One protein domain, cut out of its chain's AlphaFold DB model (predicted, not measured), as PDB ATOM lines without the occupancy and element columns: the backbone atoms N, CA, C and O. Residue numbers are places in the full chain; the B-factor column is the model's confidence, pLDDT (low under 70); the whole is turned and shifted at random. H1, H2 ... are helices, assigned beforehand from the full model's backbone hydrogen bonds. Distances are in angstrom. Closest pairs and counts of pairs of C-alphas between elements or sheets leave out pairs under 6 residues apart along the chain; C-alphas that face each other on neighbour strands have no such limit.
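This is residues 15 to 23 and 120 to 205 of the 227 residues of an uncharacterized protein of Fusarium poae (UniProt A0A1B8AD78). Little of this domain is regular structure: two helices, H1 and H2, stand on two sides of a core of loops made by residues 120 to 165, and H2 runs back after a short link. The printed part has 95 residues with two named helices, H1 then H2, and no named strand; the class is all helix, though the helices hold only 31 residues. The whole is compact and rounded, with a radius of gyration of the C-alphas of 13.0 A and spans of 36 by 30 by 27 A.

H1, the longest helix, is residues 166 to 181, 22.3 A from C-alpha 166 at (146.240, 170.212, 193.092) to C-alpha 181. H2 is residues 190 to 204, 21.0 A long, ending with C-alpha 204 at (140.474, 181.817, 208.754).

H1 and H2 are apart, with no C-alpha of the one within 8 A of the other. Their link of 8 residues is short. In both helices every O i to N i+4 pair is within hydrogen-bond range. Residues 143 to 144 pair antiparallel with residues 148 to 149.

The C-alphas farthest apart, of Thr 23 and Asn 184, are 36.3 A apart. Residues 24 to 119 are cut out; C-alphas 23 and 120 are 6.3 A apart. Residues 130 to 131 have pLDDT under 70.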
ATOM      1  N   VAL A  15     162.407 177.093 196.013       98.19
ATOM      2  CA  VAL A  15     161.027 176.599 195.973       98.19
ATOM      3  C   VAL A  15     160.883 175.470 196.992       98.19
ATOM      4  O   VAL A  15     161.580 174.458 196.914       98.19
ATOM      5  N   VAL A  16     159.970 175.625 197.948       97.00
ATOM      6  CA  VAL A  16     159.692 174.632 198.988       97.00
ATOM      7  C   VAL A  16     158.471 173.806 198.591       97.00
ATOM      8  O   VAL A  16     157.335 174.244 198.733       97.00
ATOM      9  N   SER A  17     158.708 172.589 198.093       95.62
ATOM     10  CA  SER A  17     157.658 171.690 197.576       95.62
ATOM     11  C   SER A  17     157.720 170.280 198.173       95.62
ATOM     12  O   SER A  17     157.510 169.288 197.480       95.62
ATOM     13  N   ASN A  18     158.005 170.155 199.472       93.88
ATOM     14  CA  ASN A  18     158.039 168.858 200.170       93.88
ATOM     15  C   ASN A  18     156.642 168.278 200.480       93.88
ATOM     16  O   ASN A  18     156.547 167.185 201.046       93.88
ATOM     17  N   GLY A  19     155.576 169.003 200.127       92.19
ATOM     18  CA  GLY A  19     154.193 168.639 200.417       92.19
ATOM     19  C   GLY A  19     153.856 168.680 201.911       92.19
ATOM     20  O   GLY A  19     154.698 168.945 202.767       92.19
ATOM     21  N   HIS A  20     152.594 168.393 202.230       92.56
ATOM     22  CA  HIS A  20     152.059 168.531 203.591       92.56
ATOM     23  C   HIS A  20     151.198 167.333 204.041       92.56
ATOM     24  O   HIS A  20     150.427 167.442 204.986       92.56
ATOM     25  N   TYR A  21     151.356 166.163 203.402       91.44
ATOM     26  CA  TYR A  21     150.684 164.898 203.772       91.44
ATOM     27  C   TYR A  21     151.658 163.812 204.256       91.44
ATOM     28  O   TYR A  21     151.470 162.611 204.045       91.44
ATOM     29  N   SER A  22     152.755 164.233 204.884       89.94
ATOM     30  CA  SER A  22     153.839 163.355 205.321       89.94
ATOM     31  C   SER A  22     153.888 163.189 206.842       89.94
ATOM     32  O   SER A  22     154.050 162.065 207.316       89.94
ATOM     33  N   THR A  23     153.701 164.239 207.633       90.88
ATOM     34  CA  THR A  23     153.701 164.137 209.102       90.88
ATOM     35  C   THR A  23     152.314 163.736 209.598       90.88
ATOM     36  O   THR A  23     151.374 164.503 209.456       90.88
ATOM     37  N   PRO A 120     149.705 167.869 209.798       92.38
ATOM     38  CA  PRO A 120     150.112 169.247 209.976       92.38
ATOM     39  C   PRO A 120     151.179 169.636 208.944       92.38
ATOM     40  O   PRO A 120     152.008 168.814 208.536       92.38
ATOM     41  N   TYR A 121     151.214 170.918 208.579       93.06
ATOM     42  CA  TYR A 121     152.339 171.483 207.831       93.06
ATOM     43  C   TYR A 121     153.629 171.363 208.646       93.06
ATOM     44  O   TYR A 121     153.641 171.584 209.859       93.06
ATOM     45  N   SER A 122     154.728 171.005 207.980       92.12
ATOM     46  CA  SER A 122     156.006 170.762 208.642       92.12
ATOM     47  C   SER A 122     157.180 171.110 207.730       92.12
ATOM     48  O   SER A 122     157.336 170.532 206.654       92.12
ATOM     49  N   TYR A 123     158.031 172.024 208.203       92.38
ATOM     50  CA  TYR A 123     159.259 172.457 207.527       92.38
ATOM     51  C   TYR A 123     160.443 172.403 208.500       92.38
ATOM     52  O   TYR A 123     160.987 173.436 208.890       92.38
ATOM     53  N   PRO A 124     160.869 171.199 208.928       89.31
ATOM     54  CA  PRO A 124     161.923 171.042 209.932       89.31
ATOM     55  C   PRO A 124     163.295 171.548 209.464       89.31
ATOM     56  O   PRO A 124     164.214 171.585 210.278       89.31
ATOM     57  N   PHE A 125     163.434 171.910 208.186       90.25
ATOM     58  CA  PHE A 125     164.634 172.462 207.556       90.25
ATOM     59  C   PHE A 125     164.637 174.001 207.462       90.25
ATOM     60  O   PHE A 125     165.634 174.560 207.024       90.25
ATOM     61  N   LEU A 126     163.569 174.693 207.886       89.69
ATOM     62  CA  LEU A 126     163.459 176.167 207.879       89.69
ATOM     63  C   LEU A 126     163.353 176.768 209.290       89.69
ATOM     64  O   LEU A 126     162.703 177.792 209.488       89.69
ATOM     65  N   ARG A 127     163.969 176.128 210.290       81.25
ATOM     66  CA  ARG A 127     163.840 176.523 211.709       81.25
ATOM     67  C   ARG A 127     164.313 177.952 211.987       81.25
ATOM     68  O   ARG A 127     163.778 178.593 212.884       81.25
ATOM     69  N   ASP A 128     165.270 178.434 211.201       81.75
ATOM     70  CA  ASP A 128     165.919 179.733 211.402       81.75
ATOM     71  C   ASP A 128     165.203 180.889 210.681       81.75
ATOM     72  O   ASP A 128     165.569 182.048 210.857       81.75
ATOM     73  N   LEU A 129     164.199 180.594 209.843       75.69
ATOM     74  CA  LEU A 129     163.659 181.560 208.881       75.69
ATOM     75  C   LEU A 129     162.564 182.477 209.469       75.69
ATOM     76  O   LEU A 129     162.470 183.648 209.101       75.69
ATOM     77  N   ASP A 130     161.759 181.972 210.406       65.25
ATOM     78  CA  ASP A 130     160.888 182.752 211.295       65.25
ATOM     79  C   ASP A 130     160.295 181.826 212.371       65.25
ATOM     80  O   ASP A 130     159.800 180.744 212.051       65.25
ATOM     81  N   HIS A 131     160.239 182.276 213.628       63.03
ATOM     82  CA  HIS A 131     159.534 181.570 214.704       63.03
ATOM     83  C   HIS A 131     158.018 181.471 214.458       63.03
ATOM     84  O   HIS A 131     157.342 180.689 215.123       63.03
ATOM     85  N   LYS A 132     157.476 182.248 213.507       73.00
ATOM     86  CA  LYS A 132     156.048 182.236 213.167       73.00
ATOM     87  C   LYS A 132     155.662 181.351 211.987       73.00
ATOM     88  O   LYS A 132     154.474 181.080 211.869       73.00
ATOM     89  N   LEU A 133     156.595 180.872 211.150       88.50
ATOM     90  CA  LEU A 133     156.250 180.153 209.907       88.50
ATOM     91  C   LEU A 133     155.290 178.980 210.171       88.50
ATOM     92  O   LEU A 133     154.311 178.804 209.449       88.50
ATOM     93  N   ILE A 134     155.539 178.223 211.245       90.56
ATOM     94  CA  ILE A 134     154.666 177.155 211.738       90.56
ATOM     95  C   ILE A 134     154.380 177.380 213.222       90.56
ATOM     96  O   ILE A 134     155.297 177.364 214.037       90.56
ATOM     97  N   THR A 135     153.101 177.538 213.569       87.88
ATOM     98  CA  THR A 135     152.638 177.676 214.961       87.88
ATOM     99  C   THR A 135     151.945 176.396 215.436       87.88
ATOM    100  O   THR A 135     152.509 175.595 216.170       87.88
ATOM    101  N   THR A 136     150.722 176.160 214.960       86.31
ATOM    102  CA  THR A 136     149.875 175.007 215.315       86.31
ATOM    103  C   THR A 136     149.927 173.881 214.282       86.31
ATOM    104  O   THR A 136     149.255 172.867 214.440       86.31
ATOM    105  N   GLY A 137     150.662 174.073 213.180       88.50
ATOM    106  CA  GLY A 137     150.686 173.145 212.044       88.50
ATOM    107  C   GLY A 137     149.418 173.161 211.180       88.50
ATOM    108  O   GLY A 137     149.328 172.379 210.241       88.50
ATOM    109  N   ARG A 138     148.446 174.042 211.461       88.94
ATOM    110  CA  ARG A 138     147.196 174.174 210.682       88.94
ATOM    111  C   ARG A 138     147.328 175.040 209.422       88.94
ATOM    112  O   ARG A 138     146.490 174.934 208.531       88.94
ATOM    113  N   GLY A 139     148.387 175.838 209.337       92.00
ATOM    114  CA  GLY A 139     148.707 176.706 208.209       92.00
ATOM    115  C   GLY A 139     150.167 177.153 208.257       92.00
ATOM    116  O   GLY A 139     150.873 176.868 209.230       92.00
ATOM    117  N   VAL A 140     150.600 177.833 207.197       94.19
ATOM    118  CA  VAL A 140     151.937 178.408 207.030       94.19
ATOM    119  C   VAL A 140     151.805 179.928 207.020       94.19
ATOM    120  O   VAL A 140     151.146 180.499 206.152       94.19
ATOM    121  N   HIS A 141     152.394 180.582 208.016       93.50
ATOM    122  CA  HIS A 141     152.241 182.022 208.225       93.50
ATOM    123  C   HIS A 141     153.265 182.838 207.432       93.50
ATOM    124  O   HIS A 141     154.278 182.317 206.969       93.50
ATOM    125  N   GLY A 142     153.033 184.149 207.334       92.94
ATOM    126  CA  GLY A 142     153.989 185.071 206.716       92.94
ATOM    127  C   GLY A 142     154.093 184.909 205.200       92.94
ATOM    128  O   GLY A 142     155.130 185.238 204.617       92.94
ATOM    129  N   LEU A 143     153.033 184.393 204.571       95.19
ATOM    130  CA  LEU A 143     152.950 184.189 203.131       95.19
ATOM    131  C   LEU A 143     151.954 185.157 202.493       95.19
ATOM    132  O   LEU A 143     150.850 185.347 202.994       95.19
ATOM    133  N   TYR A 144     152.316 185.701 201.337       96.75
ATOM    134  CA  TYR A 144     151.410 186.420 200.450       96.75
ATOM    135  C   TYR A 144     150.862 185.480 199.378       96.75
ATOM    136  O   TYR A 144     151.619 184.709 198.778       96.75
ATOM    137  N   GLN A 145     149.546 185.542 199.137       95.00
ATOM    138  CA  GLN A 145     148.847 184.693 198.160       95.00
ATOM    139  C   GLN A 145     149.111 183.193 198.378       95.00
ATOM    140  O   GLN A 145     149.126 182.409 197.436       95.00
ATOM    141  N   HIS A 146     149.363 182.791 199.631       95.88
ATOM    142  CA  HIS A 146     149.769 181.436 200.030       95.88
ATOM    143  C   HIS A 146     151.087 180.925 199.417       95.88
ATOM    144  O   HIS A 146     151.425 179.769 199.637       95.88
ATOM    145  N   VAL A 147     151.831 181.750 198.670       97.00
ATOM    146  CA  VAL A 147     153.009 181.326 197.897       97.00
ATOM    147  C   VAL A 147     154.269 182.031 198.375       97.00
ATOM    148  O   VAL A 147     155.235 181.363 198.727       97.00
ATOM    149  N   PHE A 148     154.291 183.363 198.381       97.44
ATOM    150  CA  PHE A 148     155.528 184.128 198.568       97.44
ATOM    151  C   PHE A 148     155.801 184.406 200.034       97.44
ATOM    152  O   PHE A 148     154.951 184.979 200.710       97.44
ATOM    153  N   HIS A 149     157.004 184.099 200.517       96.38
ATOM    154  CA  HIS A 149     157.412 184.554 201.839       96.38
ATOM    155  C   HIS A 149     157.558 186.080 201.845       96.38
ATOM    156  O   HIS A 149     158.384 186.641 201.125       96.38
ATOM    157  N   ILE A 150     156.779 186.763 202.685       95.69
ATOM    158  CA  ILE A 150     156.600 188.223 202.635       95.69
ATOM    159  C   ILE A 150     157.927 188.980 202.770       95.69
ATOM    160  O   ILE A 150     158.185 189.919 202.021       95.69
ATOM    161  N   ARG A 151     158.796 188.550 203.698       93.31
ATOM    162  CA  ARG A 151     160.110 189.183 203.925       93.31
ATOM    163  C   ARG A 151     161.208 188.700 202.976       93.31
ATOM    164  O   ARG A 151     162.247 189.343 202.872       93.31
ATOM    165  N   HIS A 152     161.000 187.560 202.316       94.19
ATOM    166  CA  HIS A 152     162.002 186.923 201.457       94.19
ATOM    167  C   HIS A 152     161.324 186.369 200.193       94.19
ATOM    168  O   HIS A 152     161.166 185.158 200.085       94.19
ATOM    169  N   PRO A 153     160.913 187.210 199.223       95.56
ATOM    170  CA  PRO A 153     160.123 186.758 198.068       95.56
ATOM    171  C   PRO A 153     160.845 185.811 197.095       95.56
ATOM    172  O   PRO A 153     160.236 185.286 196.163       95.56
ATOM    173  N   THR A 154     162.143 185.586 197.298       96.56
ATOM    174  CA  THR A 154     162.918 184.526 196.642       96.56
ATOM    175  C   THR A 154     162.679 183.145 197.262       96.56
ATOM    176  O   THR A 154     163.160 182.149 196.734       96.56
ATOM    177  N   LEU A 155     161.911 183.058 198.351       96.75
ATOM    178  CA  LEU A 155     161.436 181.825 198.966       96.75
ATOM    179  C   LEU A 155     159.927 181.678 198.746       96.75
ATOM    180  O   LEU A 155     159.145 182.542 199.154       96.75
ATOM    181  N   VAL A 156     159.517 180.566 198.136       97.81
ATOM    182  CA  VAL A 156     158.105 180.294 197.822       97.81
ATOM    183  C   VAL A 156     157.651 178.904 198.261       97.81
ATOM    184  O   VAL A 156     158.448 177.968 198.308       97.81
ATOM    185  N   PHE A 157     156.353 178.769 198.534       97.00
ATOM    186  CA  PHE A 157     155.693 177.549 199.000       97.00
ATOM    187  C   PHE A 157     154.468 177.225 198.125       97.00
ATOM    188  O   PHE A 157     153.341 177.544 198.496       97.00
ATOM    189  N   PRO A 158     154.638 176.641 196.931       96.50
ATOM    190  CA  PRO A 158     153.499 176.247 196.110       96.50
ATOM    191  C   PRO A 158     152.803 174.994 196.660       96.50
ATOM    192  O   PRO A 158     153.414 174.148 197.316       96.50
ATOM    193  N   GLY A 159     151.521 174.840 196.330       93.75
ATOM    194  CA  GLY A 159     150.742 173.637 196.611       93.75
ATOM    195  C   GLY A 159     150.329 173.477 198.071       93.75
ATOM    196  O   GLY A 159     150.131 172.348 198.511       93.75
ATOM    197  N   LEU A 160     150.210 174.574 198.828       94.50
ATOM    198  CA  LEU A 160     149.700 174.529 200.204       94.50
ATOM    199  C   LEU A 160     148.179 174.413 200.269       94.50
ATOM    200  O   LEU A 160     147.640 173.974 201.276       94.50
ATOM    201  N   ASN A 161     147.457 174.861 199.244       93.25
ATOM    202  CA  ASN A 161     146.014 175.010 199.362       93.25
ATOM    203  C   ASN A 161     145.292 173.661 199.369       93.25
ATOM    204  O   ASN A 161     145.535 172.769 198.555       93.25
ATOM    205  N   MET A 162     144.344 173.543 200.289       87.75
ATOM    206  CA  MET A 162     143.473 172.394 200.464       87.75
ATOM    207  C   MET A 162     142.078 172.722 199.934       87.75
ATOM    208  O   MET A 162     141.657 173.877 199.956       87.75
ATOM    209  N   LYS A 163     141.346 171.687 199.494       85.06
ATOM    210  CA  LYS A 163     140.065 171.805 198.765       85.06
ATOM    211  C   LYS A 163     140.185 172.491 197.394       85.06
ATOM    212  O   LYS A 163     139.217 173.042 196.890       85.06
ATOM    213  N   ALA A 164     141.358 172.399 196.773       84.25
ATOM    214  CA  ALA A 164     141.608 172.831 195.401       84.25
ATOM    215  C   ALA A 164     142.030 171.639 194.525       84.25
ATOM    216  O   ALA A 164     142.493 170.615 195.036       84.25
ATOM    217  N   ALA A 165     141.912 171.780 193.202       87.12
ATOM    218  CA  ALA A 165     142.521 170.840 192.266       87.12
ATOM    219  C   ALA A 165     144.055 171.019 192.308       87.12
ATOM    220  O   ALA A 165     144.542 172.091 191.945       87.12
ATOM    221  N   PRO A 166     144.833 170.010 192.747       86.62
ATOM    222  CA  PRO A 166     146.240 170.212 193.092       86.62
ATOM    223  C   PRO A 166     147.108 170.542 191.875       86.62
ATOM    224  O   PRO A 166     147.948 171.433 191.956       86.62
ATOM    225  N   TRP A 167     146.897 169.859 190.745       90.38
ATOM    226  CA  TRP A 167     147.728 170.041 189.551       90.38
ATOM    227  C   TRP A 167     147.549 171.424 188.913       90.38
ATOM    228  O   TRP A 167     148.552 172.125 188.785       90.38
ATOM    229  N   PRO A 168     146.315 171.879 188.597       93.06
ATOM    230  CA  PRO A 168     146.125 173.196 187.984       93.06
ATOM    231  C   PRO A 168     146.545 174.347 188.901       93.06
ATOM    232  O   PRO A 168     147.093 175.350 188.443       93.06
ATOM    233  N   LEU A 169     146.320 174.205 190.212       90.94
ATOM    234  CA  LEU A 169     146.760 175.196 191.184       90.94
ATOM    235  C   LEU A 169     148.288 175.297 191.235       90.94
ATOM    236  O   LEU A 169     148.824 176.401 191.163       90.94
ATOM    237  N   ALA A 170     148.989 174.165 191.359       93.25
ATOM    238  CA  ALA A 170     150.447 174.158 191.433       93.25
ATOM    239  C   ALA A 170     151.076 174.730 190.152       93.25
ATOM    240  O   ALA A 170     152.033 175.496 190.235       93.25
ATOM    241  N   GLU A 171     150.507 174.418 188.984       96.12
ATOM    242  CA  GLU A 171     150.925 174.985 187.697       96.12
ATOM    243  C   GLU A 171     150.720 176.507 187.652       96.12
ATOM    244  O   GLU A 171     151.637 177.247 187.295       96.12
ATOM    245  N   SER A 172     149.560 176.989 188.105       95.50
ATOM    246  CA  SER A 172     149.251 178.424 188.155       95.50
ATOM    247  C   SER A 172     150.187 179.180 189.105       95.50
ATOM    248  O   SER A 172     150.707 180.243 188.764       95.50
ATOM    249  N   GLN A 173     150.457 178.620 190.288       97.25
ATOM    250  CA  GLN A 173     151.401 179.196 191.249       97.25
ATOM    251  C   GLN A 173     152.833 179.196 190.701       97.25
ATOM    252  O   GLN A 173     153.556 180.171 190.911       97.25
ATOM    253  N   ALA A 174     153.225 178.157 189.954       97.75
ATOM    254  CA  ALA A 174     154.521 178.088 189.287       97.75
ATOM    255  C   ALA A 174     154.695 179.152 188.207       97.75
ATOM    256  O   ALA A 174     155.712 179.847 188.192       97.75
ATOM    257  N   ALA A 175     153.684 179.336 187.359       97.50
ATOM    258  CA  ALA A 175     153.676 180.412 186.377       97.50
ATOM    259  C   ALA A 175     153.795 181.789 187.055       97.50
ATOM    260  O   ALA A 175     154.576 182.632 186.609       97.50
ATOM    261  N   LEU A 176     153.087 181.996 188.171       96.81
ATOM    262  CA  LEU A 176     153.114 183.250 188.922       96.81
ATOM    263  C   LEU A 176     154.504 183.563 189.492       96.81
ATOM    264  O   LEU A 176     155.033 184.648 189.237       96.81
ATOM    265  N   PHE A 177     155.127 182.644 190.239       97.38
ATOM    266  CA  PHE A 177     156.449 182.930 190.809       97.38
ATOM    267  C   PHE A 177     157.548 183.003 189.745       97.38
ATOM    268  O   PHE A 177     158.465 183.808 189.889       97.38
ATOM    269  N   ALA A 178     157.433 182.262 188.637       97.81
ATOM    270  CA  ALA A 178     158.355 182.395 187.511       97.81
ATOM    271  C   ALA A 178     158.245 183.779 186.845       97.81
ATOM    272  O   ALA A 178     159.262 184.400 186.527       97.81
ATOM    273  N   ALA A 179     157.027 184.302 186.673       97.75
ATOM    274  CA  ALA A 179     156.800 185.643 186.138       97.75
ATOM    275  C   ALA A 179     157.330 186.744 187.075       97.75
ATOM    276  O   ALA A 179     157.906 187.726 186.607       97.75
ATOM    277  N   VAL A 180     157.195 186.565 188.391       97.44
ATOM    278  CA  VAL A 180     157.771 187.483 189.384       97.44
ATOM    279  C   VAL A 180     159.300 187.455 189.347       97.44
ATOM    280  O   VAL A 180     159.931 188.504 189.237       97.44
ATOM    281  N   TRP A 181     159.918 186.273 189.383       97.69
ATOM    282  CA  TRP A 181     161.380 186.142 189.406       97.69
ATOM    283  C   TRP A 181     162.057 186.526 188.084       97.69
ATOM    284  O   TRP A 181     163.218 186.922 188.085       97.69
ATOM    285  N   SER A 182     161.332 186.478 186.964       97.06
ATOM    286  CA  SER A 182     161.787 187.004 185.666       97.06
ATOM    287  C   SER A 182     161.553 188.513 185.495       97.06
ATOM    288  O   SER A 182     161.804 189.045 184.416       97.06
ATOM    289  N   ASN A 183     161.098 189.212 186.544       95.19
ATOM    290  CA  ASN A 183     160.741 190.637 186.539       95.19
ATOM    291  C   ASN A 183     159.610 191.022 185.566       95.19
ATOM    292  O   ASN A 183     159.413 192.208 185.296       95.19
ATOM    293  N   ASN A 184     158.835 190.052 185.073       95.88
ATOM    294  CA  ASN A 184     157.665 190.313 184.232       95.88
ATOM    295  C   ASN A 184     156.474 190.827 185.052       95.88
ATOM    296  O   ASN A 184     155.663 191.602 184.551       95.88
ATOM    297  N   ILE A 185     156.376 190.420 186.321       95.44
ATOM    298  CA  ILE A 185     155.361 190.881 187.276       95.44
ATOM    299  C   ILE A 185     156.068 191.405 188.524       95.44
ATOM    300  O   ILE A 185     157.028 190.809 189.003       95.44
ATOM    301  N   LYS A 186     155.587 192.520 189.077       96.00
ATOM    302  CA  LYS A 186     156.094 193.058 190.345       96.00
ATOM    303  C   LYS A 186     155.149 192.694 191.478       96.00
ATOM    304  O   LYS A 186     153.942 192.890 191.362       96.00
ATOM    305  N   LEU A 187     155.712 192.207 192.580       97.12
ATOM    306  CA  LEU A 187     154.963 192.074 193.824       97.12
ATOM    307  C   LEU A 187     154.579 193.463 194.364       97.12
ATOM    308  O   LEU A 187     155.309 194.434 194.133       97.12
ATOM    309  N   PRO A 188     153.448 193.571 195.082       97.56
ATOM    310  CA  PRO A 188     153.082 194.803 195.767       97.56
ATOM    311  C   PRO A 188     154.048 195.099 196.926       97.56
ATOM    312  O   PRO A 188     154.964 194.330 197.226       97.56
ATOM    313  N   SER A 189     153.856 196.240 197.592       97.81
ATOM    314  CA  SER A 189     154.681 196.608 198.745       97.81
ATOM    315  C   SER A 189     154.566 195.577 199.872       97.81
ATOM    316  O   SER A 189     153.522 194.948 200.061       97.81
ATOM    317  N   GLN A 190     155.628 195.437 200.669       96.06
ATOM    318  CA  GLN A 190     155.634 194.523 201.814       96.06
ATOM    319  C   GLN A 190     154.472 194.804 202.780       96.06
ATOM    320  O   GLN A 190     153.777 193.876 203.169       96.06
ATOM    321  N   ALA A 191     154.189 196.079 203.069       97.81
ATOM    322  CA  ALA A 191     153.071 196.475 203.927       97.81
ATOM    323  C   ALA A 191     151.705 196.006 203.388       97.81
ATOM    324  O   ALA A 191     150.838 195.608 204.159       97.81
ATOM    325  N   PHE A 192     151.515 196.013 202.064       98.00
ATOM    326  CA  PHE A 192     150.293 195.491 201.452       98.00
ATOM    327  C   PHE A 192     150.193 193.969 201.609       98.00
ATOM    328  O   PHE A 192     149.136 193.445 201.949       98.00
ATOM    329  N   MET A 193     151.300 193.255 201.386       97.25
ATOM    330  CA  MET A 193     151.354 191.802 201.556       97.25
ATOM    331  C   MET A 193     151.100 191.375 203.011       97.25
ATOM    332  O   MET A 193     150.383 190.405 203.248       97.25
ATOM    333  N   GLU A 194     151.647 192.117 203.977       95.62
ATOM    334  CA  GLU A 194     151.408 191.915 205.411       95.62
ATOM    335  C   GLU A 194     149.942 192.151 205.770       95.62
ATOM    336  O   GLU A 194     149.334 191.296 206.409       95.62
ATOM    337  N   ALA A 195     149.348 193.250 205.292       96.69
ATOM    338  CA  ALA A 195     147.931 193.537 205.504       96.69
ATOM    339  C   ALA A 195     147.030 192.429 204.935       96.69
ATOM    340  O   ALA A 195     146.106 191.984 205.612       96.69
ATOM    341  N   TRP A 196     147.335 191.927 203.733       96.38
ATOM    342  CA  TRP A 196     146.623 190.790 203.140       96.38
ATOM    343  C   TRP A 196     146.735 189.525 204.005       96.38
ATOM    344  O   TRP A 196     145.735 188.859 204.261       96.38
ATOM    345  N   SER A 197     147.938 189.204 204.496       93.81
ATOM    346  CA  SER A 197     148.159 188.021 205.342       93.81
ATOM    347  C   SER A 197     147.442 188.135 206.687       93.81
ATOM    348  O   SER A 197     146.909 187.141 207.177       93.81
ATOM    349  N   MET A 198     147.412 189.326 207.285       93.12
ATOM    350  CA  MET A 198     146.699 189.581 208.541       93.12
ATOM    351  C   MET A 198     145.182 189.462 208.375       93.12
ATOM    352  O   MET A 198     144.506 188.918 209.249       93.12
ATOM    353  N   GLU A 199     144.645 189.940 207.252       94.25
ATOM    354  CA  GLU A 199     143.227 189.792 206.927       94.25
ATOM    355  C   GLU A 199     142.856 188.309 206.782       94.25
ATOM    356  O   GLU A 199     141.904 187.842 207.405       94.25
ATOM    357  N   LEU A 200     143.664 187.534 206.052       91.56
ATOM    358  CA  LEU A 200     143.474 186.089 205.920       91.56
ATOM    359  C   LEU A 200     143.503 185.373 207.282       91.56
ATOM    360  O   LEU A 200     142.649 184.524 207.550       91.56
ATOM    361  N   GLU A 201     144.467 185.706 208.146       91.19
ATOM    362  CA  GLU A 201     144.556 185.171 209.513       91.19
ATOM    363  C   GLU A 201     143.321 185.532 210.349       91.19
ATOM    364  O   GLU A 201     142.815 184.696 211.096       91.19
ATOM    365  N   THR A 202     142.785 186.742 210.187       92.12
ATOM    366  CA  THR A 202     141.569 187.187 210.886       92.12
ATOM    367  C   THR A 202     140.341 186.398 210.429       92.12
ATOM    368  O   THR A 202     139.523 185.994 211.253       92.12
ATOM    369  N   GLN A 203     140.230 186.124 209.128       88.81
ATOM    370  CA  GLN A 203     139.093 185.406 208.548       88.81
ATOM    371  C   GLN A 203     139.132 183.895 208.811       88.81
ATOM    372  O   GLN A 203     138.099 183.274 209.053       88.81
ATOM    373  N   THR A 204     140.316 183.285 208.747       86.50
ATOM    374  CA  THR A 204     140.474 181.817 208.754       86.50
ATOM    375  C   THR A 204     141.087 181.270 210.046       86.50
ATOM    376  O   THR A 204     141.170 180.050 210.244       86.50
ATOM    377  N   GLY A 205     141.525 182.152 210.947       87.38
ATOM    378  CA  GLY A 205     142.260 181.792 212.150       87.38
ATOM    379  C   GLY A 205     143.558 181.066 211.799       87.38
ATOM    380  O   GLY A 205     144.481 181.632 211.230       87.38
TER     381      GLY A 205